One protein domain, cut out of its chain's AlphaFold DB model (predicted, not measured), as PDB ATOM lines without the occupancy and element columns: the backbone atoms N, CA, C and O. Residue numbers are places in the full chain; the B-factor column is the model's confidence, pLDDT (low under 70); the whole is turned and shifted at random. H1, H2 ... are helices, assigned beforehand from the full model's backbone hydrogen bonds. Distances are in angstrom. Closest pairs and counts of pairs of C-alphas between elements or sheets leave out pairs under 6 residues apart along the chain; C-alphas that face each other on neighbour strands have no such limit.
ATOM      1  N   ALA A   4      22.523   9.982 -23.698       85.62
ATOM      2  CA  ALA A   4      22.507  11.431 -23.902       85.62
ATOM      3  C   ALA A   4      23.892  12.074 -23.689       85.62
ATOM      4  O   ALA A   4      24.270  12.988 -24.425       85.62
ATOM      5  N   LEU A   5      24.677  11.549 -22.742       91.19
ATOM      6  CA  LEU A   5      26.041  12.005 -22.449       91.19
ATOM      7  C   LEU A   5      27.078  11.477 -23.453       91.19
ATOM      8  O   LEU A   5      28.240  11.861 -23.413       91.19
ATOM      9  N   GLU A   6      26.672  10.596 -24.365       90.69
ATOM     10  CA  GLU A   6      27.519  10.108 -25.458       90.69
ATOM     11  C   GLU A   6      27.309  10.914 -26.749       90.69
ATOM     12  O   GLU A   6      28.047  10.728 -27.718       90.69
ATOM     13  N   SER A   7      26.327  11.825 -26.770       94.12
ATOM     14  CA  SER A   7      26.003  12.632 -27.946       94.12
ATOM     15  C   SER A   7      27.126  13.609 -28.312       94.12
ATOM     16  O   SER A   7      27.757  14.217 -27.446       94.12
ATOM     17  N   GLU A   8      27.337  13.822 -29.613       94.94
ATOM     18  CA  GLU A   8      28.297  14.820 -30.117       94.94
ATOM     19  C   GLU A   8      27.965  16.234 -29.631       94.94
ATOM     20  O   GLU A   8      28.855  17.019 -29.309       94.94
ATOM     21  N   GLN A   9      26.671  16.542 -29.490       93.94
ATOM     22  CA  GLN A   9      26.230  17.812 -28.931       93.94
ATOM     23  C   GLN A   9      26.711  17.982 -27.485       93.94
ATOM     24  O   GLN A   9      27.248  19.040 -27.157       93.94
ATOM     25  N   PHE A  10      26.561  16.967 -26.629       94.62
ATOM     26  CA  PHE A  10      27.060  17.028 -25.255       94.62
ATOM     27  C   PHE A  10      28.583  17.207 -25.218       94.62
ATOM     28  O   PHE A  10      29.066  18.118 -24.544       94.62
ATOM     29  N   LYS A  11      29.334  16.412 -25.994       95.38
ATOM     30  CA  LYS A  11      30.804  16.512 -26.071       95.38
ATOM     31  C   LYS A  11      31.258  17.914 -26.472       95.38
ATOM     32  O   LYS A  11      32.114  18.491 -25.809       95.38
ATOM     33  N   HIS A  12      30.619  18.506 -27.481       96.00
ATOM     34  CA  HIS A  12      30.918  19.870 -27.911       96.00
ATOM     35  C   HIS A  12      30.704  20.908 -26.794       96.00
ATOM     36  O   HIS A  12      31.526  21.810 -26.612       96.00
ATOM     37  N   HIS A  13      29.620  20.783 -26.019       94.75
ATOM     38  CA  HIS A  13      29.354  21.685 -24.892       94.75
ATOM     39  C   HIS A  13      30.350  21.480 -23.745       94.75
ATOM     40  O   HIS A  13      30.769  22.461 -23.128       94.75
ATOM     41  N   LEU A  14      30.749  20.235 -23.482       95.12
ATOM     42  CA  LEU A  14      31.749  19.912 -22.471       95.12
ATOM     43  C   LEU A  14      33.116  20.510 -22.837       95.12
ATOM     44  O   LEU A  14      33.706  21.222 -22.029       95.12
ATOM     45  N   GLU A  15      33.560  20.356 -24.086       95.94
ATOM     46  CA  GLU A  15      34.790  20.991 -24.575       95.94
ATOM     47  C   GLU A  15      34.738  22.521 -24.493       95.94
ATOM     48  O   GLU A  15      35.724  23.177 -24.156       95.94
ATOM     49  N   ALA A  16      33.592  23.125 -24.824       95.19
ATOM     50  CA  ALA A  16      33.415  24.568 -24.704       95.19
ATOM     51  C   ALA A  16      33.514  25.031 -23.241       95.19
ATOM     52  O   ALA A  16      34.108  26.079 -22.964       95.19
ATOM     53  N   LEU A  17      32.967  24.248 -22.308       94.31
ATOM     54  CA  LEU A  17      33.067  24.504 -20.876       94.31
ATOM     55  C   LEU A  17      34.516  24.390 -20.380       94.31
ATOM     56  O   LEU A  17      34.969  25.267 -19.640       94.31
ATOM     57  N   ASP A  18      35.257  23.386 -20.845       94.81
ATOM     58  CA  ASP A  18      36.677  23.203 -20.527       94.81
ATOM     59  C   ASP A  18      37.535  24.350 -21.043       94.81
ATOM     60  O   ASP A  18      38.255  24.983 -20.268       94.81
ATOM     61  N   ARG A  19      37.366  24.728 -22.315       94.50
ATOM     62  CA  ARG A  19      38.047  25.896 -22.892       94.50
ATOM     63  C   ARG A  19      37.773  27.163 -22.081       94.50
ATOM     64  O   ARG A  19      38.685  27.948 -21.828       94.50
ATOM     65  N   LYS A  20      36.528  27.370 -21.641       92.31
ATOM     66  CA  LYS A  20      36.152  28.527 -20.814       92.31
ATOM     67  C   LYS A  20      36.852  28.514 -19.454       92.31
ATOM     68  O   LYS A  20      37.243  29.577 -18.971       92.31
ATOM     69  N   TYR A  21      36.987  27.347 -18.828       91.81
ATOM     70  CA  TYR A  21      37.710  27.198 -17.567       91.81
ATOM     71  C   TYR A  21      39.206  27.495 -17.742       91.81
ATOM     72  O   TYR A  21      39.754  28.312 -17.000       91.81
ATOM     73  N   ASP A  22      39.832  26.933 -18.776       92.19
ATOM     74  CA  ASP A  22      41.252  27.138 -19.080       92.19
ATOM     75  C   ASP A  22      41.578  28.605 -19.365       92.19
ATOM     76  O   ASP A  22      42.562  29.139 -18.852       92.19
ATOM     77  N   ILE A  23      40.735  29.291 -20.147       91.88
ATOM     78  CA  ILE A  23      40.877  30.729 -20.416       91.88
ATOM     79  C   ILE A  23      40.838  31.513 -19.100       91.88
ATOM     80  O   ILE A  23      41.705  32.353 -18.862       91.88
ATOM     81  N   LYS A  24      39.878  31.224 -18.211       91.50
ATOM     82  CA  LYS A  24      39.796  31.910 -16.913       91.50
ATOM     83  C   LYS A  24      41.072  31.731 -16.092       91.50
ATOM     84  O   LYS A  24      41.589  32.719 -15.578       91.50
ATOM     85  N   GLN A  25      41.600  30.510 -16.020       89.31
ATOM     86  CA  GLN A  25      42.839  30.233 -15.293       89.31
ATOM     87  C   GLN A  25      44.053  30.937 -15.913       89.31
ATOM     88  O   GLN A  25      44.814  31.580 -15.193       89.31
ATOM     89  N   ARG A  26      44.221  30.872 -17.242       91.12
ATOM     90  CA  ARG A  26      45.361  31.487 -17.951       91.12
ATOM     91  C   ARG A  26      45.417  33.002 -17.795       91.12
ATOM     92  O   ARG A  26      46.502  33.563 -17.713       91.12
ATOM     93  N   HIS A  27      44.262  33.657 -17.755       91.44
ATOM     94  CA  HIS A  27      44.169  35.109 -17.613       91.44
ATOM     95  C   HIS A  27      44.069  35.577 -16.152       91.44
ATOM     96  O   HIS A  27      43.817  36.754 -15.912       91.44
ATOM     97  N   GLY A  28      44.256  34.681 -15.175       88.19
ATOM     98  CA  GLY A  28      44.236  35.036 -13.755       88.19
ATOM     99  C   GLY A  28      42.866  35.489 -13.245       88.19
ATOM    100  O   GLY A  28      42.789  36.156 -12.215       88.19
ATOM    101  N   PHE A  29      41.778  35.147 -13.942       88.19
ATOM    102  CA  PHE A  29      40.438  35.418 -13.437       88.19
ATOM    103  C   PHE A  29      40.157  34.521 -12.233       88.19
ATOM    104  O   PHE A  29      40.323  33.302 -12.303       88.19
ATOM    105  N   GLU A  30      39.668  35.115 -11.146       83.81
ATOM    106  CA  GLU A  30      39.268  34.362  -9.964       83.81
ATOM    107  C   GLU A  30      38.118  33.405 -10.314       83.81
ATOM    108  O   GLU A  30      36.993  33.808 -10.635       83.81
ATOM    109  N   VAL A  31      38.400  32.103 -10.267       85.44
ATOM    110  CA  VAL A  31      37.374  31.076 -10.425       85.44
ATOM    111  C   VAL A  31      36.805  30.764  -9.052       85.44
ATOM    112  O   VAL A  31      37.484  30.202  -8.195       85.44
ATOM    113  N   ARG A  32      35.530  31.117  -8.851       88.06
ATOM    114  CA  ARG A  32      34.815  30.825  -7.604       88.06
ATOM    115  C   ARG A  32      34.924  29.336  -7.268       88.06
ATOM    116  O   ARG A  32      34.702  28.479  -8.126       88.06
ATOM    117  N   LYS A  33      35.204  29.030  -6.001       89.62
ATOM    118  CA  LYS A  33      35.245  27.655  -5.490       89.62
ATOM    119  C   LYS A  33      33.960  26.905  -5.860       89.62
ATOM    120  O   LYS A  33      32.863  27.404  -5.618       89.62
ATOM    121  N   GLY A  34      34.103  25.711  -6.434       91.12
ATOM    122  CA  GLY A  34      32.970  24.878  -6.840       91.12
ATOM    123  C   GLY A  34      32.298  25.272  -8.155       91.12
ATOM    124  O   GLY A  34      31.302  24.652  -8.520       91.12
ATOM    125  N   TRP A  35      32.787  26.303  -8.859       93.19
ATOM    126  CA  TRP A  35      32.189  26.735 -10.127       93.19
ATOM    127  C   TRP A  35      32.283  25.651 -11.201       93.19
ATOM    128  O   TRP A  35      31.317  25.433 -11.926       93.19
ATOM    129  N   LYS A  36      33.419  24.950 -11.288       94.50
ATOM    130  CA  LYS A  36      33.619  23.896 -12.287       94.50
ATOM    131  C   LYS A  36      32.636  22.744 -12.065       94.50
ATOM    132  O   LYS A  36      31.914  22.377 -12.983       94.50
ATOM    133  N   GLU A  37      32.542  22.243 -10.837       96.81
ATOM    134  CA  GLU A  37      31.615  21.176 -10.447       96.81
ATOM    135  C   GLU A  37      30.156  21.565 -10.684       96.81
ATOM    136  O   GLU A  37      29.378  20.759 -11.190       96.81
ATOM    137  N   TYR A  38      29.796  22.808 -10.351       96.81
ATOM    138  CA  TYR A  38      28.472  23.358 -10.616       96.81
ATOM    139  C   TYR A  38      28.131  23.324 -12.112       96.81
ATOM    140  O   TYR A  38      27.081  22.808 -12.489       96.81
ATOM    141  N   GLU A  39      29.008  23.851 -12.973       97.12
ATOM    142  CA  GLU A  39      28.748  23.913 -14.416       97.12
ATOM    143  C   GLU A  39      28.698  22.522 -15.055       97.12
ATOM    144  O   GLU A  39      27.846  22.280 -15.908       97.12
ATOM    145  N   TYR A  40      29.561  21.602 -14.618       97.31
ATOM    146  CA  TYR A  40      29.577  20.224 -15.106       97.31
ATOM    147  C   TYR A  40      28.284  19.488 -14.755       97.31
ATOM    148  O   TYR A  40      27.622  18.960 -15.645       97.31
ATOM    149  N   VAL A  41      27.874  19.506 -13.481       97.69
ATOM    150  CA  VAL A  41      26.630  18.847 -13.050       97.69
ATOM    151  C   VAL A  41      25.425  19.479 -13.735       97.69
ATOM    152  O   VAL A  41      24.549  18.758 -14.204       97.69
ATOM    153  N   LYS A  42      25.390  20.810 -13.863       97.88
ATOM    154  CA  LYS A  42      24.328  21.497 -14.604       97.88
ATOM    155  C   LYS A  42      24.253  20.994 -16.047       97.88
ATOM    156  O   LYS A  42      23.174  20.635 -16.500       97.88
ATOM    157  N   LEU A  43      25.381  20.939 -16.757       97.50
ATOM    158  CA  LEU A  43      25.416  20.494 -18.150       97.50
ATOM    159  C   LEU A  43      24.993  19.023 -18.289       97.50
ATOM    160  O   LEU A  43      24.109  18.709 -19.082       97.50
ATOM    161  N   GLU A  44      25.581  18.125 -17.498       97.69
ATOM    162  CA  GLU A  44      25.275  16.690 -17.524       97.69
ATOM    163  C   GLU A  44      23.794  16.415 -17.215       97.69
ATOM    164  O   GLU A  44      23.135  15.638 -17.910       97.69
ATOM    165  N   VAL A  45      23.240  17.066 -16.189       97.31
ATOM    166  CA  VAL A  45      21.830  16.897 -15.818       97.31
ATOM    167  C   VAL A  45      20.911  17.533 -16.862       97.31
ATOM    168  O   VAL A  45      19.882  16.952 -17.193       97.31
ATOM    169  N   GLN A  46      21.275  18.676 -17.448       97.25
ATOM    170  CA  GLN A  46      20.442  19.340 -18.455       97.25
ATOM    171  C   GLN A  46      20.180  18.432 -19.661       97.25
ATOM    172  O   GLN A  46      19.053  18.375 -20.149       97.25
ATOM    173  N   PHE A  47      21.197  17.692 -20.104       95.69
ATOM    174  CA  PHE A  47      21.080  16.745 -21.215       95.69
ATOM    175  C   PHE A  47      20.302  15.472 -20.863       95.69
ATOM    176  O   PHE A  47      19.899  14.740 -21.764       95.69
ATOM    177  N   THR A  48      20.092  15.183 -19.577       94.69
ATOM    178  CA  THR A  48      19.513  13.909 -19.125       94.69
ATOM    179  C   THR A  48      18.130  14.048 -18.496       94.69
ATOM    180  O   THR A  48      17.310  13.151 -18.657       94.69
ATOM    181  N   ALA A  49      17.856  15.160 -17.816       95.62
ATOM    182  CA  ALA A  49      16.634  15.402 -17.051       95.62
ATOM    183  C   ALA A  49      16.073  16.829 -17.214       95.62
ATOM    184  O   ALA A  49      15.079  17.179 -16.580       95.62
ATOM    185  N   GLY A  50      16.685  17.659 -18.065       95.19
ATOM    186  CA  GLY A  50      16.219  19.014 -18.354       95.19
ATOM    187  C   GLY A  50      16.722  20.089 -17.385       95.19
ATOM    188  O   GLY A  50      17.496  19.843 -16.460       95.19
ATOM    189  N   TRP A  51      16.305  21.328 -17.651       95.19
ATOM    190  CA  TRP A  51      16.854  22.532 -17.019       95.19
ATOM    191  C   TRP A  51      16.555  22.642 -15.518       95.19
ATOM    192  O   TRP A  51      17.449  22.965 -14.738       95.19
ATOM    193  N   ASP A  52      15.329  22.338 -15.094       94.88
ATOM    194  CA  ASP A  52      14.928  22.524 -13.694       94.88
ATOM    195  C   ASP A  52      15.693  21.581 -12.759       94.88
ATOM    196  O   ASP A  52      16.257  22.010 -11.747       94.88
ATOM    197  N   ALA A  53      15.802  20.307 -13.148       96.62
ATOM    198  CA  ALA A  53      16.614  19.326 -12.441       96.62
ATOM    199  C   ALA A  53      18.096  19.724 -12.418       96.62
ATOM    200  O   ALA A  53      18.764  19.583 -11.389       96.62
ATOM    201  N   ALA A  54      18.604  20.262 -13.532       96.94
ATOM    202  CA  ALA A  54      19.984  20.717 -13.638       96.94
ATOM    203  C   ALA A  54      20.296  21.837 -12.649       96.94
ATOM    204  O   ALA A  54      21.296  21.770 -11.935       96.94
ATOM    205  N   MET A  55      19.418  22.833 -12.554       97.38
ATOM    206  CA  MET A  55      19.581  23.939 -11.616       97.38
ATOM    207  C   MET A  55      19.488  23.473 -10.161       97.38
ATOM    208  O   MET A  55      20.300  23.898  -9.333       97.38
ATOM    209  N   ALA A  56      18.556  22.567  -9.851       96.00
ATOM    210  CA  ALA A  56      18.408  21.998  -8.515       96.00
ATOM    211  C   ALA A  56      19.661  21.220  -8.072       96.00
ATOM    212  O   ALA A  56      20.242  21.527  -7.026       96.00
ATOM    213  N   LEU A  57      20.115  20.251  -8.873       97.75
ATOM    214  CA  LEU A  57      21.266  19.405  -8.537       97.75
ATOM    215  C   LEU A  57      22.579  20.194  -8.523       97.75
ATOM    216  O   LEU A  57      23.367  20.053  -7.584       97.75
ATOM    217  N   ALA A  58      22.793  21.079  -9.497       97.44
ATOM    218  CA  ALA A  58      23.976  21.930  -9.517       97.44
ATOM    219  C   ALA A  58      24.014  22.860  -8.292       97.44
ATOM    220  O   ALA A  58      25.061  23.003  -7.661       97.44
ATOM    221  N   GLY A  59      22.878  23.438  -7.882       96.00
ATOM    222  CA  GLY A  59      22.788  24.271  -6.676       96.00
ATOM    223  C   GLY A  59      23.165  23.530  -5.384       96.00
ATOM    224  O   GLY A  59      23.857  24.088  -4.523       96.00
ATOM    225  N   LEU A  60      22.772  22.258  -5.256       97.00
ATOM    226  CA  LEU A  60      23.177  21.401  -4.135       97.00
ATOM    227  C   LEU A  60      24.684  21.122  -4.158       97.00
ATOM    228  O   LEU A  60      25.352  21.270  -3.133       97.00
ATOM    229  N   VAL A  61      25.242  20.813  -5.328       97.25
ATOM    230  CA  VAL A  61      26.686  20.599  -5.507       97.25
ATOM    231  C   VAL A  61      27.481  21.864  -5.189       97.25
ATOM    232  O   VAL A  61      28.461  21.809  -4.450       97.25
ATOM    233  N   TYR A  62      27.029  23.028  -5.645       96.12
ATOM    234  CA  TYR A  62      27.663  24.301  -5.309       96.12
ATOM    235  C   TYR A  62      27.643  24.574  -3.798       96.12
ATOM    236  O   TYR A  62      28.643  25.010  -3.218       96.12
ATOM    237  N   SER A  63      26.528  24.256  -3.133       94.44
ATOM    238  CA  SER A  63      26.403  24.377  -1.677       94.44
ATOM    239  C   SER A  63      27.360  23.439  -0.937       94.44
ATOM    240  O   SER A  63      27.985  23.853   0.039       94.44
ATOM    241  N   TRP A  64      27.554  22.209  -1.425       95.31
ATOM    242  CA  TRP A  64      28.596  21.308  -0.926       95.31
ATOM    243  C   TRP A  64      29.996  21.908  -1.098       95.31
ATOM    244  O   TRP A  64      30.757  21.983  -0.135       95.31
ATOM    245  N   MET A  65      30.340  22.392  -2.289       95.38
ATOM    246  CA  MET A  65      31.686  22.902  -2.568       95.38
ATOM    247  C   MET A  65      32.041  24.134  -1.725       95.38
ATOM    248  O   MET A  65      33.194  24.305  -1.310       95.38
ATOM    249  N   THR A  66      31.055  24.978  -1.430       92.19
ATOM    250  CA  THR A  66      31.241  26.203  -0.645       92.19
ATOM    251  C   THR A  66      31.190  25.945   0.859       92.19
ATOM    252  O   THR A  66      32.124  26.324   1.564       92.19
ATOM    253  N   LYS A  67      30.153  25.254   1.350       91.19
ATOM    254  CA  LYS A  67      29.885  25.070   2.789       91.19
ATOM    255  C   LYS A  67      30.491  23.796   3.376       91.19
ATOM    256  O   LYS A  67      30.552  23.672   4.595       91.19
ATOM    257  N   ARG A  68      30.898  22.844   2.527       92.81
ATOM    258  CA  ARG A  68      31.419  21.516   2.905       92.81
ATOM    259  C   ARG A  68      30.499  20.725   3.845       92.81
ATOM    260  O   ARG A  68      30.974  19.873   4.583       92.81
ATOM    261  N   ASN A  69      29.185  20.973   3.791       94.06
ATOM    262  CA  ASN A  69      28.196  20.179   4.525       94.06
ATOM    263  C   ASN A  69      27.774  18.950   3.700       94.06
ATOM    264  O   ASN A  69      27.105  19.132   2.677       94.06
ATOM    265  N   PRO A  70      28.135  17.718   4.113       94.56
ATOM    266  CA  PRO A  70      27.977  16.510   3.294       94.56
ATOM    267  C   PRO A  70      26.518  16.195   2.966       94.56
ATOM    268  O   PRO A  70      26.221  15.620   1.920       94.56
ATOM    269  N   HIS A  71      25.591  16.672   3.795       95.38
ATOM    270  CA  HIS A  71      24.163  16.487   3.584       95.38
ATOM    271  C   HIS A  71      23.634  17.165   2.315       95.38
ATOM    272  O   HIS A  71      22.546  16.825   1.857       95.38
ATOM    273  N   TYR A  72      24.386  18.089   1.707       96.69
ATOM    274  CA  TYR A  72      24.048  18.618   0.385       96.69
ATOM    275  C   TYR A  72      24.182  17.567  -0.719       96.69
ATOM    276  O   TYR A  72      23.312  17.497  -1.588       96.69
ATOM    277  N   LEU A  73      25.221  16.728  -0.672       97.25
ATOM    278  CA  LEU A  73      25.385  15.622  -1.619       97.25
ATOM    279  C   LEU A  73      24.412  14.477  -1.320       97.25
ATOM    280  O   LEU A  73      23.838  13.914  -2.251       97.25
ATOM    281  N   ASP A  74      24.142  14.192  -0.042       96.06
ATOM    282  CA  ASP A  74      23.106  13.218   0.336       96.06
ATOM    283  C   ASP A  74      21.716  13.662  -0.179       96.06
ATOM    284  O   ASP A  74      20.935  12.859  -0.699       96.06
ATOM    285  N   LEU A  75      21.409  14.964  -0.089       95.69
ATOM    286  CA  LEU A  75      20.175  15.537  -0.624       95.69
ATOM    287  C   LEU A  75      20.145  15.501  -2.157       95.69
ATOM    288  O   LEU A  75      19.090  15.224  -2.722       95.69
ATOM    289  N   ALA A  76      21.279  15.727  -2.829       97.38
ATOM    290  CA  ALA A  76      21.377  15.593  -4.283       97.38
ATOM    291  C   ALA A  76      21.060  14.158  -4.725       97.38
ATOM    292  O   ALA A  76      20.268  13.953  -5.640       97.38
ATOM    293  N   MET A  77      21.579  13.158  -4.012       97.69
ATOM    294  CA  MET A  77      21.255  11.753  -4.272       97.69
ATOM    295  C   MET A  77      19.801  11.400  -3.978       97.69
ATOM    296  O   MET A  77      19.184  10.641  -4.726       97.69
ATOM    297  N   THR A  78      19.232  11.969  -2.918       96.94
ATOM    298  CA  THR A  78      17.806  11.808  -2.612       96.94
ATOM    299  C   THR A  78      16.942  12.393  -3.729       96.94
ATOM    300  O   THR A  78      16.002  11.736  -4.166       96.94
ATOM    301  N   TYR A  79      17.301  13.576  -4.240       96.88
ATOM    302  CA  TYR A  79      16.632  14.209  -5.376       96.88
ATOM    303  C   TYR A  79      16.726  13.336  -6.634       96.88
ATOM    304  O   TYR A  79      15.703  13.041  -7.246       96.88
ATOM    305  N   CYS A  80      17.923  12.841  -6.970       97.56
ATOM    306  CA  CYS A  80      18.120  11.902  -8.077       97.56
ATOM    307  C   CYS A  80      17.188  10.689  -7.964       97.56
ATOM    308  O   CYS A  80      16.484  10.354  -8.912       97.56
ATOM    309  N   ARG A  81      17.112  10.074  -6.778       97.56
ATOM    310  CA  ARG A  81      16.226   8.930  -6.529       97.56
ATOM    311  C   ARG A  81      14.743   9.285  -6.682       97.56
ATOM    312  O   ARG A  81      14.007   8.506  -7.271       97.56
ATOM    313  N   GLN A  82      14.299  10.413  -6.127       97.19
ATOM    314  CA  GLN A  82      12.888  10.826  -6.139       97.19
ATOM    315  C   GLN A  82      12.372  11.170  -7.537       97.19
ATOM    316  O   GLN A  82      11.187  10.999  -7.802       97.19
ATOM    317  N   HIS A  83      13.255  11.651  -8.410       96.44
ATOM    318  CA  HIS A  83      12.922  12.065  -9.771       96.44
ATOM    319  C   HIS A  83      13.375  11.059 -10.837       96.44
ATOM    320  O   HIS A  83      13.339  11.378 -12.020       96.44
ATOM    321  N   GLU A  84      13.824   9.866 -10.425       96.50
ATOM    322  CA  GLU A  84      14.334   8.811 -11.317       96.50
ATOM    323  C   GLU A  84      15.476   9.286 -12.237       96.50
ATOM    324  O   GLU A  84      15.682   8.787 -13.343       96.50
ATOM    325  N   ILE A  85      16.263  10.251 -11.758       95.75
ATOM    326  CA  ILE A  85      17.407  10.807 -12.476       95.75
ATOM    327  C   ILE A  85      18.644   9.986 -12.103       95.75
ATOM    328  O   ILE A  85      19.007   9.923 -10.924       95.75
ATOM    329  N   PRO A  86      19.339   9.367 -13.071       94.56
ATOM    330  CA  PRO A  86      20.585   8.680 -12.777       94.56
ATOM    331  C   PRO A  86      21.657   9.697 -12.345       94.56
ATOM    332  O   PRO A  86      21.818  10.721 -13.014       94.56
ATOM    333  N   PRO A  87      22.431   9.433 -11.273       95.38
ATOM    334  CA  PRO A  87      23.526  10.314 -10.887       95.38
ATOM    335  C   PRO A  87      24.538  10.447 -12.028       95.38
ATOM    336  O   PRO A  87      24.927   9.459 -12.657       95.38
ATOM    337  N   THR A  88      24.951  11.680 -12.302       96.44
ATOM    338  CA  THR A  88      25.859  11.995 -13.405       96.44
ATOM    339  C   THR A  88      27.316  11.659 -13.055       96.44
ATOM    340  O   THR A  88      27.627  11.475 -11.875       96.44
ATOM    341  N   PRO A  89      28.237  11.570 -14.038       96.88
ATOM    342  CA  PRO A  89      29.644  11.261 -13.771       96.88
ATOM    343  C   PRO A  89      30.290  12.197 -12.743       96.88
ATOM    344  O   PRO A  89      30.959  11.731 -11.819       96.88
ATOM    345  N   THR A  90      30.039  13.507 -12.844       97.69
ATOM    346  CA  THR A  90      30.575  14.468 -11.874       97.69
ATOM    347  C   THR A  90      29.981  14.257 -10.483       97.69
ATOM    348  O   THR A  90      30.714  14.310  -9.496       97.69
ATOM    349  N   LEU A  91      28.681  13.960 -10.382       97.06
ATOM    350  CA  LEU A  91      28.046  13.678  -9.096       97.06
ATOM    351  C   LEU A  91      28.597  12.390  -8.458       97.06
ATOM    352  O   LEU A  91      28.891  12.387  -7.265       97.06
ATOM    353  N   TRP A  92      28.812  11.329  -9.246       97.75
ATOM    354  CA  TRP A  92      29.445  10.090  -8.779       97.75
ATOM    355  C   TRP A  92      30.843  10.319  -8.217       97.75
ATOM    356  O   TRP A  92      31.143   9.821  -7.133       97.75
ATOM    357  N   ARG A  93      31.676  11.104  -8.910       98.06
ATOM    358  CA  ARG A  93      33.012  11.465  -8.420       98.06
ATOM    359  C   ARG A  93      32.939  12.152  -7.055       98.06
ATOM    360  O   ARG A  93      33.627  11.737  -6.131       98.06
ATOM    361  N   LEU A  94      32.077  13.161  -6.912       97.88
ATOM    362  CA  LEU A  94      31.932  13.912  -5.657       97.88
ATOM    363  C   LEU A  94      31.411  13.048  -4.502       97.88
ATOM    364  O   LEU A  94      31.788  13.258  -3.351       97.88
ATOM    365  N   LEU A  95      30.545  12.077  -4.794       97.12
ATOM    366  CA  LEU A  95      30.080  11.106  -3.804       97.12
ATOM    367  C   LEU A  95      31.180  10.126  -3.403       97.12
ATOM    368  O   LEU A  95      31.262   9.780  -2.227       97.12
ATOM    369  N   GLY A  96      32.022   9.712  -4.353       97.31
ATOM    370  CA  GLY A  96      33.227   8.928  -4.086       97.31
ATOM    371  C   GLY A  96      34.173   9.669  -3.145       97.31
ATOM    372  O   GLY A  96      34.513   9.140  -2.095       97.31
ATOM    373  N   GLU A  97      34.479  10.933  -3.446       96.50
ATOM    374  CA  GLU A  97      35.294  11.796  -2.576       96.50
ATOM    375  C   GLU A  97      34.694  11.918  -1.170       96.50
ATOM    376  O   GLU A  97      35.388  11.759  -0.172       96.50
ATOM    377  N   LEU A  98      33.380  12.147  -1.064       96.19
ATOM    378  CA  LEU A  98      32.708  12.196   0.234       96.19
ATOM    379  C   LEU A  98      32.784  10.853   0.982       96.19
ATOM    380  O   LEU A  98      32.929  10.834   2.206       96.19
ATOM    381  N   ALA A  99      32.654   9.730   0.276       95.62
ATOM    382  CA  ALA A  99      32.773   8.404   0.871       95.62
ATOM    383  C   ALA A  99      34.195   8.149   1.391       95.62
ATOM    384  O   ALA A  99      34.341   7.671   2.514       95.62
ATOM    385  N   GLU A 100      35.221   8.534   0.632       96.56
ATOM    386  CA  GLU A 100      36.624   8.471   1.056       96.56
ATOM    387  C   GLU A 100      36.864   9.306   2.316       96.56
ATOM    388  O   GLU A 100      37.410   8.791   3.291       96.56
ATOM    389  N   MET A 101      36.371  10.549   2.356       93.81
ATOM    390  CA  MET A 101      36.462  11.404   3.548       93.81
ATOM    391  C   MET A 101      35.823  10.742   4.779       93.81
ATOM    392  O   MET A 101      36.390  10.753   5.870       93.81
ATOM    393  N   ARG A 102      34.644  10.120   4.613       92.25
ATOM    394  CA  ARG A 102      33.962   9.388   5.696       92.25
ATOM    395  C   ARG A 102      34.775   8.179   6.168       92.25
ATOM    396  O   ARG A 102      34.866   7.961   7.372       92.25
ATOM    397  N   ILE A 103      35.356   7.410   5.245       94.75
ATOM    398  CA  ILE A 103      36.186   6.231   5.553       94.75
ATOM    399  C   ILE A 103      37.455   6.636   6.307       94.75
ATOM    400  O   ILE A 103      37.827   5.974   7.274       94.75
ATOM    401  N   ASN A 104      38.083   7.741   5.908       94.38
ATOM    402  CA  ASN A 104      39.304   8.249   6.532       94.38
ATOM    403  C   ASN A 104      39.060   8.911   7.900       94.38
ATOM    404  O   ASN A 104      40.017   9.257   8.592       94.38
ATOM    405  N   GLY A 105      37.798   9.068   8.314       88.38
ATOM    406  CA  GLY A 105      37.441   9.713   9.576       88.38
ATOM    407  C   GLY A 105      37.585  11.236   9.547       88.38
ATOM    408  O   GLY A 105      37.726  11.853  10.605       88.38
TER     409      GLY A 105
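This is residues 4 to 105 of the 217 residues of an uncharacterized protein of Alcanivorax sp (UniProt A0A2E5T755). Four helices, H1 to H4, stand in a curved row, each running opposite ways to the one before, and a fifth, H5, slants across the hollow side of the curve, packing on H2 with residues 89 to 91. H1 is at one end of the row, and residues 22 to 28, of which 22 to 26 belong to H1, stick out. The printed part has 102 residues with five named helices, H1 to H5 along the chain, and no named strand; its class is all helix. It is compact, with a radius of gyration of the C-alphas of 14.0 A, and spans 37 by 31 by 21 A.

H1, residues 8 to 26, and H2, residues 35 to 49, touch as a hairpin at a shallow tilt of 9 degrees; their closest C-alphas, of Phe 10 and Phe 47, are 7.2 A apart. H2 and H3, residues 51 to 67, form a hairpin at 26 degrees, with the C-alphas of Lys 42 and Ala 54 closest at 4.5 A. H3 touches H4, residues 71 to 82, with residues 57 to 64 alone, in a hairpin at 19 degrees; the closest C-alphas, of Leu 60 and Tyr 72, are 5.4 A apart. H5, residues 89 to 103, touches H2 at a steep tilt of 57 degrees, with the C-alphas of Val 41 and Thr 90 closest at 6.0 A. H4 and H5 are close but not clearly touching, at 6.9 A between the C-alphas of Leu 73 and Leu 95. H1 is apart from H3, H4 and H5. Every O i to N i+4 pair is within hydrogen-bond range in H1, H2, H3, H4 and H5.

H1 begins at C-alpha 8 (28.297, 14.820, -30.117) and is 26.8 A long; H2 is 20.5 A, H3 23.8 A and H4 15.9 A. H5, 21.0 A long, ends at C-alpha 103 (36.186, 6.231, 5.553).

The C-alphas farthest apart, of His 27 and Gln 82, are 41.2 A apart. The printed part has no cut and no long link, and no printed residue is under 70 in pLDDT.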